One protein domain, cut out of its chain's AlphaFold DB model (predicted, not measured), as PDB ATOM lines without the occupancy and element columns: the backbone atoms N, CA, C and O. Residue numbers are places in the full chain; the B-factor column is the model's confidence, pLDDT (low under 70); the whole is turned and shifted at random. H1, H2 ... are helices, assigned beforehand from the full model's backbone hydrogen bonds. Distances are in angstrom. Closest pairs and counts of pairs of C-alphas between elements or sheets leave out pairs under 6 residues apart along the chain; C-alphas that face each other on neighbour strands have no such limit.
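AT A GLANCE: This is residues 308 to 409 of the 409 residues of an uncharacterized protein of Onchocerca flexuosa (UniProt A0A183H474). Two helices, H1 and H3, cross nearly at right angles toward one end of an elongated model, H2 lies at the other end, and the short H4 and H5 make a small corner between them. A long loop, residues 353 to 377, leads from H2 back to H3. The printed part has 102 residues with five named helices, H1 to H5 in chain order, and no named strand; the class is all helix, with under half of the residues, 50, in named elements. It is only just compact, close to loose, with a radius of gyration of the C-alphas of 15.1 A and spans of 48 by 29 by 24 A.

IN THESE COORDINATES: H1, residues 317 to 329, begins at C-alpha 317 (145.119, 146.802, 168.526) and is 17.9 A long. H2, residues 342 to 352, is 15.6 A long. H3, residues 378 to 394, is the longest at 24.2 A and begins at C-alpha 378 (150.715, 142.941, 187.598). H4, residues 398 to 402, measures 6.2 A. H5, residues 405 to 408, measures 4.9 A and ends at C-alpha 408 (150.900, 130.454, 170.295).

HOW THE PARTS SIT: H1, with residues 323 to 327 alone, touches residues 385 to 389 of H3, about perpendicular at 80 degrees; the closest C-alphas, of Leu 327 and Met 385, are 6.0 A apart. H2 touches H4, closest at C-alphas Ser 351 and Gly 399, 5.2 A. H4 and H5 touch only at the corner, closest at C-alphas Leu 400 and Gly 407, 4.4 A. H3, with residues 392 to 393 alone, only just touches H4, only at the corner, with 3 pairs of C-alphas within 8 A, the closest Leu 392 and Ala 398, 6.5 A. H1 and H2 are apart. Each O i to N i+4 pair in H1, H2, H3 and H4 is within hydrogen-bond range; H5 is too short for one.

THE WHOLE: The C-alphas farthest apart, of Pro 312 and Lys 342, are 48.9 A apart. The printed part has no cut. The links H1 to H2 and H2 to H3 are long. Mean pLDDT of the printed part is 90.0, with residues 355 to 356 under 70.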
ATOM      1  N   LYS A 308     141.445 151.034 164.338       89.56
ATOM      2  CA  LYS A 308     141.001 151.592 165.612       89.56
ATOM      3  C   LYS A 308     139.503 151.886 165.583       89.56
ATOM      4  O   LYS A 308     139.030 152.677 164.767       89.56
ATOM      5  N   SER A 309     138.772 151.283 166.509       90.19
ATOM      6  CA  SER A 309     137.352 151.525 166.716       90.19
ATOM      7  C   SER A 309     137.143 152.479 167.887       90.19
ATOM      8  O   SER A 309     137.709 152.308 168.967       90.19
ATOM      9  N   LEU A 310     136.295 153.485 167.667       91.44
ATOM     10  CA  LEU A 310     135.852 154.432 168.696       91.44
ATOM     11  C   LEU A 310     134.543 153.995 169.371       91.44
ATOM     12  O   LEU A 310     134.016 154.718 170.215       91.44
ATOM     13  N   ALA A 311     133.993 152.840 168.985       88.62
ATOM     14  CA  ALA A 311     132.781 152.320 169.598       88.62
ATOM     15  C   ALA A 311     133.039 151.933 171.068       88.62
ATOM     16  O   ALA A 311     134.125 151.444 171.400       88.62
ATOM     17  N   PRO A 312     132.053 152.122 171.962       84.81
ATOM     18  CA  PRO A 312     132.177 151.660 173.336       84.81
ATOM     19  C   PRO A 312     132.371 150.142 173.358       84.81
ATOM     20  O   PRO A 312     131.715 149.419 172.611       84.81
ATOM     21  N   ASN A 313     133.253 149.665 174.239       85.38
ATOM     22  CA  ASN A 313     133.585 148.243 174.389       85.38
ATOM     23  C   ASN A 313     134.156 147.592 173.114       85.38
ATOM     24  O   ASN A 313     133.968 146.399 172.893       85.38
ATOM     25  N   ALA A 314     134.843 148.356 172.265       88.00
ATOM     26  CA  ALA A 314     135.563 147.791 171.134       88.00
ATOM     27  C   ALA A 314     136.978 147.348 171.530       88.00
ATOM     28  O   ALA A 314     137.729 148.125 172.124       88.00
ATOM     29  N   LEU A 315     137.334 146.122 171.141       89.81
ATOM     30  CA  LEU A 315     138.696 145.602 171.234       89.81
ATOM     31  C   LEU A 315     139.569 146.316 170.200       89.81
ATOM     32  O   LEU A 315     139.225 146.340 169.017       89.81
ATOM     33  N   ASN A 316     140.681 146.896 170.646       90.12
ATOM     34  CA  ASN A 316     141.605 147.648 169.798       90.12
ATOM     35  C   ASN A 316     143.000 147.002 169.757       90.12
ATOM     36  O   ASN A 316     143.321 146.118 170.555       90.12
ATOM     37  N   ALA A 317     143.815 147.409 168.780       90.00
ATOM     38  CA  ALA A 317     145.119 146.802 168.526       90.00
ATOM     39  C   ALA A 317     146.082 146.935 169.719       90.00
ATOM     40  O   ALA A 317     146.834 146.001 169.984       90.00
ATOM     41  N   ASP A 318     145.999 148.017 170.497       88.25
ATOM     42  CA  ASP A 318     146.761 148.207 171.737       88.25
ATOM     43  C   ASP A 318     146.501 147.091 172.763       88.25
ATOM     44  O   ASP A 318     147.437 146.499 173.309       88.25
ATOM     45  N   GLU A 319     145.229 146.756 172.998       90.12
ATOM     46  CA  GLU A 319     144.829 145.686 173.917       90.12
ATOM     47  C   GLU A 319     145.258 144.309 173.398       90.12
ATOM     48  O   GLU A 319     145.775 143.495 174.170       90.12
ATOM     49  N   ILE A 320     145.083 144.053 172.097       90.94
ATOM     50  CA  ILE A 320     145.464 142.786 171.456       90.94
ATOM     51  C   ILE A 320     146.975 142.579 171.532       90.94
ATOM     52  O   ILE A 320     147.423 141.529 171.996       90.94
ATOM     53  N   ASN A 321     147.763 143.573 171.117       91.62
ATOM     54  CA  ASN A 321     149.218 143.483 171.066       91.62
ATOM     55  C   ASN A 321     149.810 143.325 172.465       91.62
ATOM     56  O   ASN A 321     150.640 142.441 172.676       91.62
ATOM     57  N   SER A 322     149.326 144.107 173.436       91.31
ATOM     58  CA  SER A 322     149.731 143.981 174.838       91.31
ATOM     59  C   SER A 322     149.409 142.591 175.396       91.31
ATOM     60  O   SER A 322     150.278 141.925 175.960       91.31
ATOM     61  N   THR A 323     148.186 142.097 175.178       92.75
ATOM     62  CA  THR A 323     147.766 140.764 175.639       92.75
ATOM     63  C   THR A 323     148.614 139.667 175.003       92.75
ATOM     64  O   THR A 323     149.147 138.808 175.702       92.75
ATOM     65  N   ARG A 324     148.801 139.718 173.680       93.38
ATOM     66  CA  ARG A 324     149.618 138.761 172.931       93.38
ATOM     67  C   ARG A 324     151.058 138.746 173.432       93.38
ATOM     68  O   ARG A 324     151.609 137.679 173.686       93.38
ATOM     69  N   TYR A 325     151.650 139.921 173.613       94.62
ATOM     70  CA  TYR A 325     153.000 140.073 174.141       94.62
ATOM     71  C   TYR A 325     153.166 139.384 175.505       94.62
ATOM     72  O   TYR A 325     154.103 138.605 175.712       94.62
ATOM     73  N   ILE A 326     152.239 139.624 176.432       94.81
ATOM     74  CA  ILE A 326     152.312 139.051 177.777       94.81
ATOM     75  C   ILE A 326     152.074 137.531 177.722       94.81
ATOM     76  O   ILE A 326     152.766 136.785 178.421       94.81
ATOM     77  N   LEU A 327     151.181 137.040 176.855       95.38
ATOM     78  CA  LEU A 327     150.985 135.599 176.654       95.38
ATOM     79  C   LEU A 327     152.268 134.927 176.170       95.38
ATOM     80  O   LEU A 327     152.722 133.957 176.779       95.38
ATOM     81  N   LEU A 328     152.904 135.480 175.136       96.38
ATOM     82  CA  LEU A 328     154.179 134.977 174.624       96.38
ATOM     83  C   LEU A 328     155.268 135.008 175.703       96.38
ATOM     84  O   LEU A 328     156.049 134.061 175.806       96.38
ATOM     85  N   SER A 329     155.275 136.036 176.551       97.12
ATOM     86  CA  SER A 329     156.208 136.166 177.677       97.12
ATOM     87  C   SER A 329     156.032 135.080 178.750       97.12
ATOM     88  O   SER A 329     156.970 134.794 179.491       97.12
ATOM     89  N   ASN A 330     154.860 134.441 178.836       97.00
ATOM     90  CA  ASN A 330     154.550 133.377 179.802       97.00
ATOM     91  C   ASN A 330     154.803 131.951 179.274       97.00
ATOM     92  O   ASN A 330     154.687 130.975 180.028       97.00
ATOM     93  N   VAL A 331     155.184 131.802 178.003       96.31
ATOM     94  CA  VAL A 331     155.335 130.498 177.340       96.31
ATOM     95  C   VAL A 331     156.764 130.320 176.824       96.31
ATOM     96  O   VAL A 331     157.312 131.220 176.194       96.31
ATOM     97  N   ARG A 332     157.373 129.165 177.130       95.94
ATOM     98  CA  ARG A 332     158.700 128.744 176.634       95.94
ATOM     99  C   ARG A 332     158.650 128.531 175.126       95.94
ATOM    100  O   ARG A 332     157.580 128.272 174.581       95.94
ATOM    101  N   ASP A 333     159.792 128.551 174.457       95.88
ATOM    102  CA  ASP A 333     159.856 128.240 173.030       95.88
ATOM    103  C   ASP A 333     160.973 127.238 172.713       95.88
ATOM    104  O   ASP A 333     162.080 127.635 172.337       95.88
ATOM    105  N   PRO A 334     160.694 125.927 172.809       95.56
ATOM    106  CA  PRO A 334     161.682 124.894 172.515       95.56
ATOM    107  C   PRO A 334     162.297 124.999 171.109       95.56
ATOM    108  O   PRO A 334     163.439 124.578 170.907       95.56
ATOM    109  N   LEU A 335     161.573 125.562 170.133       94.88
ATOM    110  CA  LEU A 335     162.033 125.678 168.747       94.88
ATOM    111  C   LEU A 335     163.097 126.767 168.588       94.88
ATOM    112  O   LEU A 335     164.052 126.598 167.823       94.88
ATOM    113  N   LEU A 336     162.962 127.868 169.330       95.69
ATOM    114  CA  LEU A 336     163.895 128.996 169.287       95.69
ATOM    115  C   LEU A 336     165.011 128.901 170.337       95.69
ATOM    116  O   LEU A 336     166.083 129.492 170.148       95.69
ATOM    117  N   GLU A 337     164.789 128.149 171.412       95.75
ATOM    118  CA  GLU A 337     165.724 127.987 172.522       95.75
ATOM    119  C   GLU A 337     167.035 127.274 172.138       95.75
ATOM    120  O   GLU A 337     167.119 126.382 171.276       95.75
ATOM    121  N   ILE A 338     168.101 127.714 172.806       93.75
ATOM    122  CA  ILE A 338     169.449 127.153 172.749       93.75
ATOM    123  C   ILE A 338     169.585 126.139 173.892       93.75
ATOM    124  O   ILE A 338     169.069 126.358 174.982       93.75
ATOM    125  N   GLY A 339     170.267 125.019 173.639       88.38
ATOM    126  CA  GLY A 339     170.486 123.965 174.640       88.38
ATOM    127  C   GLY A 339     169.347 122.946 174.780       88.38
ATOM    128  O   GLY A 339     169.499 121.968 175.502       88.38
ATOM    129  N   VAL A 340     168.236 123.128 174.059       93.25
ATOM    130  CA  VAL A 340     167.135 122.150 173.974       93.25
ATOM    131  C   VAL A 340     167.537 120.964 173.092       93.25
ATOM    132  O   VAL A 340     168.153 121.158 172.037       93.25
ATOM    133  N   SER A 341     167.175 119.744 173.505       94.81
ATOM    134  CA  SER A 341     167.528 118.519 172.778       94.81
ATOM    135  C   SER A 341     166.845 118.444 171.407       94.81
ATOM    136  O   SER A 341     165.787 119.034 171.174       94.81
ATOM    137  N   LYS A 342     167.435 117.686 170.473       94.19
ATOM    138  CA  LYS A 342     166.846 117.482 169.139       94.19
ATOM    139  C   LYS A 342     165.448 116.851 169.225       94.19
ATOM    140  O   LYS A 342     164.537 117.315 168.549       94.19
ATOM    141  N   GLU A 343     165.270 115.874 170.110       94.88
ATOM    142  CA  GLU A 343     163.987 115.205 170.360       94.88
ATOM    143  C   GLU A 343     162.905 116.182 170.848       94.88
ATOM    144  O   GLU A 343     161.778 116.173 170.351       94.88
ATOM    145  N   GLN A 344     163.248 117.083 171.775       93.44
ATOM    146  CA  GLN A 344     162.322 118.111 172.258       93.44
ATOM    147  C   GLN A 344     161.908 119.072 171.134       93.44
ATOM    148  O   GLN A 344     160.733 119.429 171.033       93.44
ATOM    149  N   LYS A 345     162.844 119.452 170.253       94.81
ATOM    150  CA  LYS A 345     162.545 120.294 169.082       94.81
ATOM    151  C   LYS A 345     161.631 119.592 168.086       94.81
ATOM    152  O   LYS A 345     160.674 120.197 167.614       94.81
ATOM    153  N   GLU A 346     161.895 118.325 167.786       94.75
ATOM    154  CA  GLU A 346     161.061 117.522 166.886       94.75
ATOM    155  C   GLU A 346     159.652 117.324 167.455       94.75
ATOM    156  O   GLU A 346     158.672 117.479 166.729       94.75
ATOM    157  N   THR A 347     159.537 117.092 168.764       94.31
ATOM    158  CA  THR A 347     158.250 116.970 169.464       94.31
ATOM    159  C   THR A 347     157.449 118.274 169.416       94.31
ATOM    160  O   THR A 347     156.249 118.262 169.117       94.31
ATOM    161  N   ALA A 348     158.097 119.419 169.656       93.38
ATOM    162  CA  ALA A 348     157.458 120.730 169.546       93.38
ATOM    163  C   ALA A 348     157.016 121.022 168.099       93.38
ATOM    164  O   ALA A 348     155.880 121.434 167.868       93.38
ATOM    165  N   ALA A 349     157.864 120.720 167.111       93.62
ATOM    166  CA  ALA A 349     157.552 120.908 165.695       93.62
ATOM    167  C   ALA A 349     156.425 119.980 165.208       93.62
ATOM    168  O   ALA A 349     155.608 120.378 164.379       93.62
ATOM    169  N   ALA A 350     156.353 118.750 165.721       92.94
ATOM    170  CA  ALA A 350     155.246 117.838 165.452       92.94
ATOM    171  C   ALA A 350     153.935 118.364 166.053       92.94
ATOM    172  O   ALA A 350     152.901 118.323 165.389       92.94
ATOM    173  N   SER A 351     153.989 118.927 167.264       90.69
ATOM    174  CA  SER A 351     152.820 119.507 167.937       90.69
ATOM    175  C   SER A 351     152.225 120.692 167.167       90.69
ATOM    176  O   SER A 351     151.006 120.816 167.115       90.69
ATOM    177  N   MET A 352     153.047 121.498 166.477       86.38
ATOM    178  CA  MET A 352     152.556 122.573 165.592       86.38
ATOM    179  C   MET A 352     151.687 122.071 164.432       86.38
ATOM    180  O   MET A 352     150.868 122.821 163.912       86.38
ATOM    181  N   LYS A 353     151.882 120.823 163.988       84.75
ATOM    182  CA  LYS A 353     151.130 120.241 162.862       84.75
ATOM    183  C   LYS A 353     149.766 119.704 163.287       84.75
ATOM    184  O   LYS A 353     148.936 119.415 162.429       84.75
ATOM    185  N   VAL A 354     149.540 119.558 164.593       78.88
ATOM    186  CA  VAL A 354     148.253 119.150 165.157       78.88
ATOM    187  C   VAL A 354     147.364 120.388 165.225       78.88
ATOM    188  O   VAL A 354     147.282 121.067 166.249       78.88
ATOM    189  N   ILE A 355     146.748 120.716 164.091       65.81
ATOM    190  CA  ILE A 355     145.765 121.795 164.007       65.81
ATOM    191  C   ILE A 355     144.404 121.203 164.372       65.81
ATOM    192  O   ILE A 355     143.654 120.734 163.518       65.81
ATOM    193  N   ASP A 356     144.115 121.208 165.667       69.62
ATOM    194  CA  ASP A 356     142.755 121.052 166.170       69.62
ATOM    195  C   ASP A 356     141.931 122.311 165.826       69.62
ATOM    196  O   ASP A 356     142.475 123.386 165.546       69.62
ATOM    197  N   VAL A 357     140.599 122.205 165.839       81.19
ATOM    198  CA  VAL A 357     139.735 123.380 165.651       81.19
ATOM    199  C   VAL A 357     139.835 124.255 166.904       81.19
ATOM    200  O   VAL A 357     139.173 124.018 167.913       81.19
ATOM    201  N   CYS A 358     140.695 125.267 166.849       84.94
ATOM    202  CA  CYS A 358     140.851 126.247 167.914       84.94
ATOM    203  C   CYS A 358     139.565 127.057 168.146       84.94
ATOM    204  O   CYS A 358     138.853 127.417 167.210       84.94
ATOM    205  N   TYR A 359     139.300 127.391 169.412       83.44
ATOM    206  CA  TYR A 359     138.177 128.215 169.877       83.44
ATOM    207  C   TYR A 359     136.778 127.595 169.700       83.44
ATOM    208  O   TYR A 359     135.773 128.310 169.722       83.44
ATOM    209  N   THR A 360     136.670 126.266 169.582       79.19
ATOM    210  CA  THR A 360     135.372 125.582 169.416       79.19
ATOM    211  C   THR A 360     134.362 125.981 170.494       79.19
ATOM    212  O   THR A 360     134.554 125.709 171.686       79.19
ATOM    213  N   GLY A 361     133.264 126.606 170.061       77.38
ATOM    214  CA  GLY A 361     132.135 126.973 170.917       77.38
ATOM    215  C   GLY A 361     132.432 128.073 171.940       77.38
ATOM    216  O   GLY A 361     131.736 128.146 172.953       77.38
ATOM    217  N   HIS A 362     133.458 128.906 171.729       82.19
ATOM    218  CA  HIS A 362     133.784 130.001 172.643       82.19
ATOM    219  C   HIS A 362     134.168 131.284 171.900       82.19
ATOM    220  O   HIS A 362     135.179 131.327 171.206       82.19
ATOM    221  N   SER A 363     133.376 132.344 172.077       83.06
ATOM    222  CA  SER A 363     133.715 133.659 171.527       83.06
ATOM    223  C   SER A 363     134.785 134.326 172.383       83.06
ATOM    224  O   SER A 363     134.566 134.590 173.564       83.06
ATOM    225  N   THR A 364     135.933 134.617 171.778       84.12
ATOM    226  CA  THR A 364     137.047 135.308 172.433       84.12
ATOM    227  C   THR A 364     137.034 136.811 172.197       84.12
ATOM    228  O   THR A 364     137.825 137.496 172.820       84.12
ATOM    229  N   LEU A 365     136.153 137.350 171.349       85.44
ATOM    230  CA  LEU A 365     136.171 138.768 170.951       85.44
ATOM    231  C   LEU A 365     135.218 139.660 171.761       85.44
ATOM    232  O   LEU A 365     135.141 140.861 171.521       85.44
ATOM    233  N   LEU A 366     134.467 139.088 172.703       83.38
ATOM    234  CA  LEU A 366     133.517 139.850 173.510       83.38
ATOM    235  C   LEU A 366     134.249 140.744 174.518       83.38
ATOM    236  O   LEU A 366     135.121 140.278 175.251       83.38
ATOM    237  N   ILE A 367     133.832 142.008 174.592       82.56
ATOM    238  CA  ILE A 367     134.239 142.964 175.625       82.56
ATOM    239  C   ILE A 367     132.976 143.561 176.267       82.56
ATOM    240  O   ILE A 367     132.045 143.925 175.547       82.56
ATOM    241  N   PRO A 368     132.926 143.686 177.607       82.12
ATOM    242  CA  PRO A 368     133.957 143.286 178.570       82.12
ATOM    243  C   PRO A 368     134.065 141.761 178.727       82.12
ATOM    244  O   PRO A 368     133.077 141.037 178.648       82.12
ATOM    245  N   SER A 369     135.278 141.269 178.976       86.81
ATOM    246  CA  SER A 369     135.559 139.857 179.257       86.81
ATOM    247  C   SER A 369     136.760 139.733 180.187       86.81
ATOM    248  O   SER A 369     137.634 140.600 180.203       86.81
ATOM    249  N   ARG A 370     136.844 138.619 180.923       89.75
ATOM    250  CA  ARG A 370     138.033 138.272 181.720       89.75
ATOM    251  C   ARG A 370     139.273 138.005 180.858       89.75
ATOM    252  O   ARG A 370     140.369 137.973 181.396       89.75
ATOM    253  N   LEU A 371     139.096 137.831 179.546       90.88
ATOM    254  CA  LEU A 371     140.182 137.715 178.573       90.88
ATOM    255  C   LEU A 371     140.807 139.083 178.225       90.88
ATOM    256  O   LEU A 371     141.976 139.146 177.873       90.88
ATOM    257  N   TRP A 372     140.085 140.197 178.362       90.50
ATOM    258  CA  TRP A 372     140.557 141.517 177.906       90.50
ATOM    259  C   TRP A 372     140.581 142.544 179.036       90.50
ATOM    260  O   TRP A 372     140.081 143.660 178.908       90.50
ATOM    261  N   ARG A 373     141.121 142.160 180.194       86.25
ATOM    262  CA  ARG A 373     141.139 143.040 181.363       86.25
ATOM    263  C   ARG A 373     142.255 144.078 181.238       86.25
ATOM    264  O   ARG A 373     143.434 143.758 181.359       86.25
ATOM    265  N   LYS A 374     141.875 145.345 181.075       81.81
ATOM    266  CA  LYS A 374     142.781 146.478 181.292       81.81
ATOM    267  C   LYS A 374     143.111 146.581 182.780       81.81
ATOM    268  O   LYS A 374     142.208 146.756 183.595       81.81
ATOM    269  N   SER A 375     144.389 146.473 183.125       82.88
ATOM    270  CA  SER A 375     144.868 146.689 184.488       82.88
ATOM    271  C   SER A 375     146.261 147.303 184.483       82.88
ATOM    272  O   SER A 375     147.081 146.994 183.620       82.88
ATOM    273  N   ASP A 376     146.509 148.170 185.458       83.50
ATOM    274  CA  ASP A 376     147.820 148.693 185.836       83.50
ATOM    275  C   ASP A 376     148.454 147.878 186.985       83.50
ATOM    276  O   ASP A 376     149.520 148.223 187.500       83.50
ATOM    277  N   ASN A 377     147.832 146.754 187.360       87.75
ATOM    278  CA  ASN A 377     148.314 145.817 188.363       87.75
ATOM    279  C   ASN A 377     148.838 144.529 187.714       87.75
ATOM    280  O   ASN A 377     148.154 143.841 186.958       87.75
ATOM    281  N   ILE A 378     150.062 144.157 188.080       89.31
ATOM    282  CA  ILE A 378     150.715 142.941 187.598       89.31
ATOM    283  C   ILE A 378     149.974 141.646 187.971       89.31
ATOM    284  O   ILE A 378     149.987 140.695 187.196       89.31
ATOM    285  N   ASN A 379     149.306 141.587 189.125       89.38
ATOM    286  CA  ASN A 379     148.542 140.404 189.526       89.38
ATOM    287  C   ASN A 379     147.328 140.189 188.615       89.38
ATOM    288  O   ASN A 379     147.070 139.060 188.209       89.38
ATOM    289  N   ASP A 380     146.628 141.263 188.245       91.25
ATOM    290  CA  ASP A 380     145.488 141.187 187.325       91.25
ATOM    291  C   ASP A 380     145.939 140.772 185.920       91.25
ATOM    292  O   ASP A 380     145.245 140.013 185.242       91.25
ATOM    293  N   ILE A 381     147.116 141.241 185.482       91.62
ATOM    294  CA  ILE A 381     147.738 140.779 184.237       91.62
ATOM    295  C   ILE A 381     147.966 139.269 184.300       91.62
ATOM    296  O   ILE A 381     147.549 138.553 183.395       91.62
ATOM    297  N   ILE A 382     148.610 138.780 185.363       91.81
ATOM    298  CA  ILE A 382     148.918 137.355 185.538       91.81
ATOM    299  C   ILE A 382     147.633 136.519 185.562       91.81
ATOM    300  O   ILE A 382     147.572 135.494 184.887       91.81
ATOM    301  N   GLU A 383     146.591 136.974 186.266       93.12
ATOM    302  CA  GLU A 383     145.273 136.323 186.271       93.12
ATOM    303  C   GLU A 383     144.690 136.248 184.852       93.12
ATOM    304  O   GLU A 383     144.246 135.190 184.407       93.12
ATOM    305  N   THR A 384     144.747 137.353 184.106       94.00
ATOM    306  CA  THR A 384     144.261 137.421 182.720       94.00
ATOM    307  C   THR A 384     145.010 136.430 181.826       94.00
ATOM    308  O   THR A 384     144.393 135.738 181.014       94.00
ATOM    309  N   MET A 385     146.331 136.303 181.996       94.44
ATOM    310  CA  MET A 385     147.139 135.342 181.240       94.44
ATOM    311  C   MET A 385     146.814 133.894 181.589       94.44
ATOM    312  O   MET A 385     146.770 133.050 180.694       94.44
ATOM    313  N   ASP A 386     146.569 133.592 182.865       94.88
ATOM    314  CA  ASP A 386     146.195 132.238 183.273       94.88
ATOM    315  C   ASP A 386     144.851 131.837 182.655       94.88
ATOM    316  O   ASP A 386     144.727 130.749 182.090       94.88
ATOM    317  N   ILE A 387     143.875 132.752 182.651       94.88
ATOM    318  CA  ILE A 387     142.566 132.539 182.021       94.88
ATOM    319  C   ILE A 387     142.705 132.331 180.511       94.88
ATOM    320  O   ILE A 387     142.061 131.435 179.958       94.88
ATOM    321  N   TRP A 388     143.544 133.112 179.832       94.75
ATOM    322  CA  TRP A 388     143.820 132.917 178.409       94.75
ATOM    323  C   TRP A 388     144.420 131.555 178.112       94.75
ATOM    324  O   TRP A 388     143.889 130.821 177.280       94.75
ATOM    325  N   LEU A 389     145.512 131.203 178.789       94.69
ATOM    326  CA  LEU A 389     146.198 129.943 178.537       94.69
ATOM    327  C   LEU A 389     145.296 128.751 178.913       94.69
ATOM    328  O   LEU A 389     145.276 127.762 178.184       94.69
ATOM    329  N   LEU A 390     144.476 128.861 179.971       93.94
ATOM    330  CA  LEU A 390     143.433 127.880 180.299       93.94
ATOM    331  C   LEU A 390     142.405 127.753 179.174       93.94
ATOM    332  O   LEU A 390     142.013 126.648 178.803       93.94
ATOM    333  N   THR A 391     141.944 128.883 178.640       92.81
ATOM    334  CA  THR A 391     140.949 128.914 177.565       92.81
ATOM    335  C   THR A 391     141.508 128.247 176.317       92.81
ATOM    336  O   THR A 391     140.855 127.369 175.764       92.81
ATOM    337  N   LEU A 392     142.734 128.576 175.913       91.56
ATOM    338  CA  LEU A 392     143.403 127.948 174.775       91.56
ATOM    339  C   LEU A 392     143.572 126.433 174.983       91.56
ATOM    340  O   LEU A 392     143.260 125.645 174.091       91.56
ATOM    341  N   GLU A 393     143.970 126.006 176.182       90.69
ATOM    342  CA  GLU A 393     144.109 124.590 176.527       90.69
ATOM    343  C   GLU A 393     142.770 123.837 176.434       90.69
ATOM    344  O   GLU A 393     142.704 122.740 175.881       90.69
ATOM    345  N   LYS A 394     141.680 124.427 176.943       91.31
ATOM    346  CA  LYS A 394     140.354 123.789 176.997       91.31
ATOM    347  C   LYS A 394     139.537 123.922 175.713       91.31
ATOM    348  O   LYS A 394     138.561 123.194 175.553       91.31
ATOM    349  N   ARG A 395     139.887 124.847 174.817       91.19
ATOM    350  CA  ARG A 395     139.120 125.164 173.599       91.19
ATOM    351  C   ARG A 395     139.841 124.738 172.321       91.19
ATOM    352  O   ARG A 395     139.768 125.441 171.323       91.19
ATOM    353  N   GLY A 396     140.533 123.600 172.355       87.06
ATOM    354  CA  GLY A 396     141.077 122.978 171.144       87.06
ATOM    355  C   GLY A 396     142.382 123.587 170.626       87.06
ATOM    356  O   GLY A 396     142.721 123.348 169.482       87.06
ATOM    357  N   CYS A 397     143.132 124.350 171.432       90.94
ATOM    358  CA  CYS A 397     144.459 124.861 171.045       90.94
ATOM    359  C   CYS A 397     145.615 124.182 171.795       90.94
ATOM    360  O   CYS A 397     146.746 124.668 171.782       90.94
ATOM    361  N   ALA A 398     145.363 123.055 172.468       89.81
ATOM    362  CA  ALA A 398     146.365 122.388 173.295       89.81
ATOM    363  C   ALA A 398     147.595 121.915 172.495       89.81
ATOM    364  O   ALA A 398     148.709 121.986 173.013       89.81
ATOM    365  N   GLY A 399     147.421 121.459 171.246       89.00
ATOM    366  CA  GLY A 399     148.533 121.082 170.360       89.00
ATOM    367  C   GLY A 399     149.482 122.251 170.079       89.00
ATOM    368  O   GLY A 399     150.690 122.138 170.287       89.00
ATOM    369  N   LEU A 400     148.924 123.413 169.728       91.56
ATOM    370  CA  LEU A 400     149.684 124.644 169.505       91.56
ATOM    371  C   LEU A 400     150.389 125.130 170.777       91.56
ATOM    372  O   LEU A 400     151.567 125.474 170.735       91.56
ATOM    373  N   LEU A 401     149.722 125.070 171.934       92.25
ATOM    374  CA  LEU A 401     150.352 125.418 173.212       92.25
ATOM    375  C   LEU A 401     151.538 124.504 173.557       92.25
ATOM    376  O   LEU A 401     152.527 124.975 174.118       92.25
ATOM    377  N   LYS A 402     151.473 123.209 173.212       92.19
ATOM    378  CA  LYS A 402     152.584 122.259 173.413       92.19
ATOM    379  C   LYS A 402     153.799 122.573 172.543       92.19
ATOM    380  O   LYS A 402     154.918 122.266 172.948       92.19
ATOM    381  N   ALA A 403     153.603 123.202 171.385       92.75
ATOM    382  CA  ALA A 403     154.705 123.700 170.565       92.75
ATOM    383  C   ALA A 403     155.418 124.921 171.180       92.75
ATOM    384  O   ALA A 403     156.477 125.325 170.700       92.75
ATOM    385  N   GLY A 404     154.868 125.491 172.255       94.50
ATOM    386  CA  GLY A 404     155.417 126.652 172.934       94.50
ATOM    387  C   GLY A 404     155.007 127.957 172.263       94.50
ATOM    388  O   GLY A 404     153.975 128.050 171.598       94.50
ATOM    389  N   ALA A 405     155.811 128.997 172.456       95.56
ATOM    390  CA  ALA A 405     155.444 130.328 172.009       95.56
ATOM    391  C   ALA A 405     155.334 130.460 170.489       95.56
ATOM    392  O   ALA A 405     154.488 131.213 170.031       95.56
ATOM    393  N   SER A 406     156.122 129.706 169.721       94.31
ATOM    394  CA  SER A 406     155.990 129.644 168.261       94.31
ATOM    395  C   SER A 406     154.652 129.061 167.793       94.31
ATOM    396  O   SER A 406     154.213 129.393 166.702       94.31
ATOM    397  N   GLY A 407     154.005 128.191 168.580       92.31
ATOM    398  CA  GLY A 407     152.657 127.704 168.266       92.31
ATOM    399  C   GLY A 407     151.551 128.655 168.726       92.31
ATOM    400  O   GLY A 407     150.479 128.681 168.134       92.31
ATOM    401  N   LEU A 408     151.807 129.422 169.789       91.62
ATOM    402  CA  LEU A 408     150.900 130.454 170.295       91.62
ATOM    403  C   LEU A 408     150.895 131.727 169.427       91.62
ATOM    404  O   LEU A 408     149.872 132.409 169.372       91.62
ATOM    405  N   ALA A 409     152.050 132.076 168.855       90.31
ATOM    406  CA  ALA A 409     152.287 133.269 168.047       90.31
ATOM    407  C   ALA A 409     151.532 133.244 166.724       90.31
ATOM    408  O   ALA A 409     151.071 134.357 166.364       90.31
TER     409      ALA A 409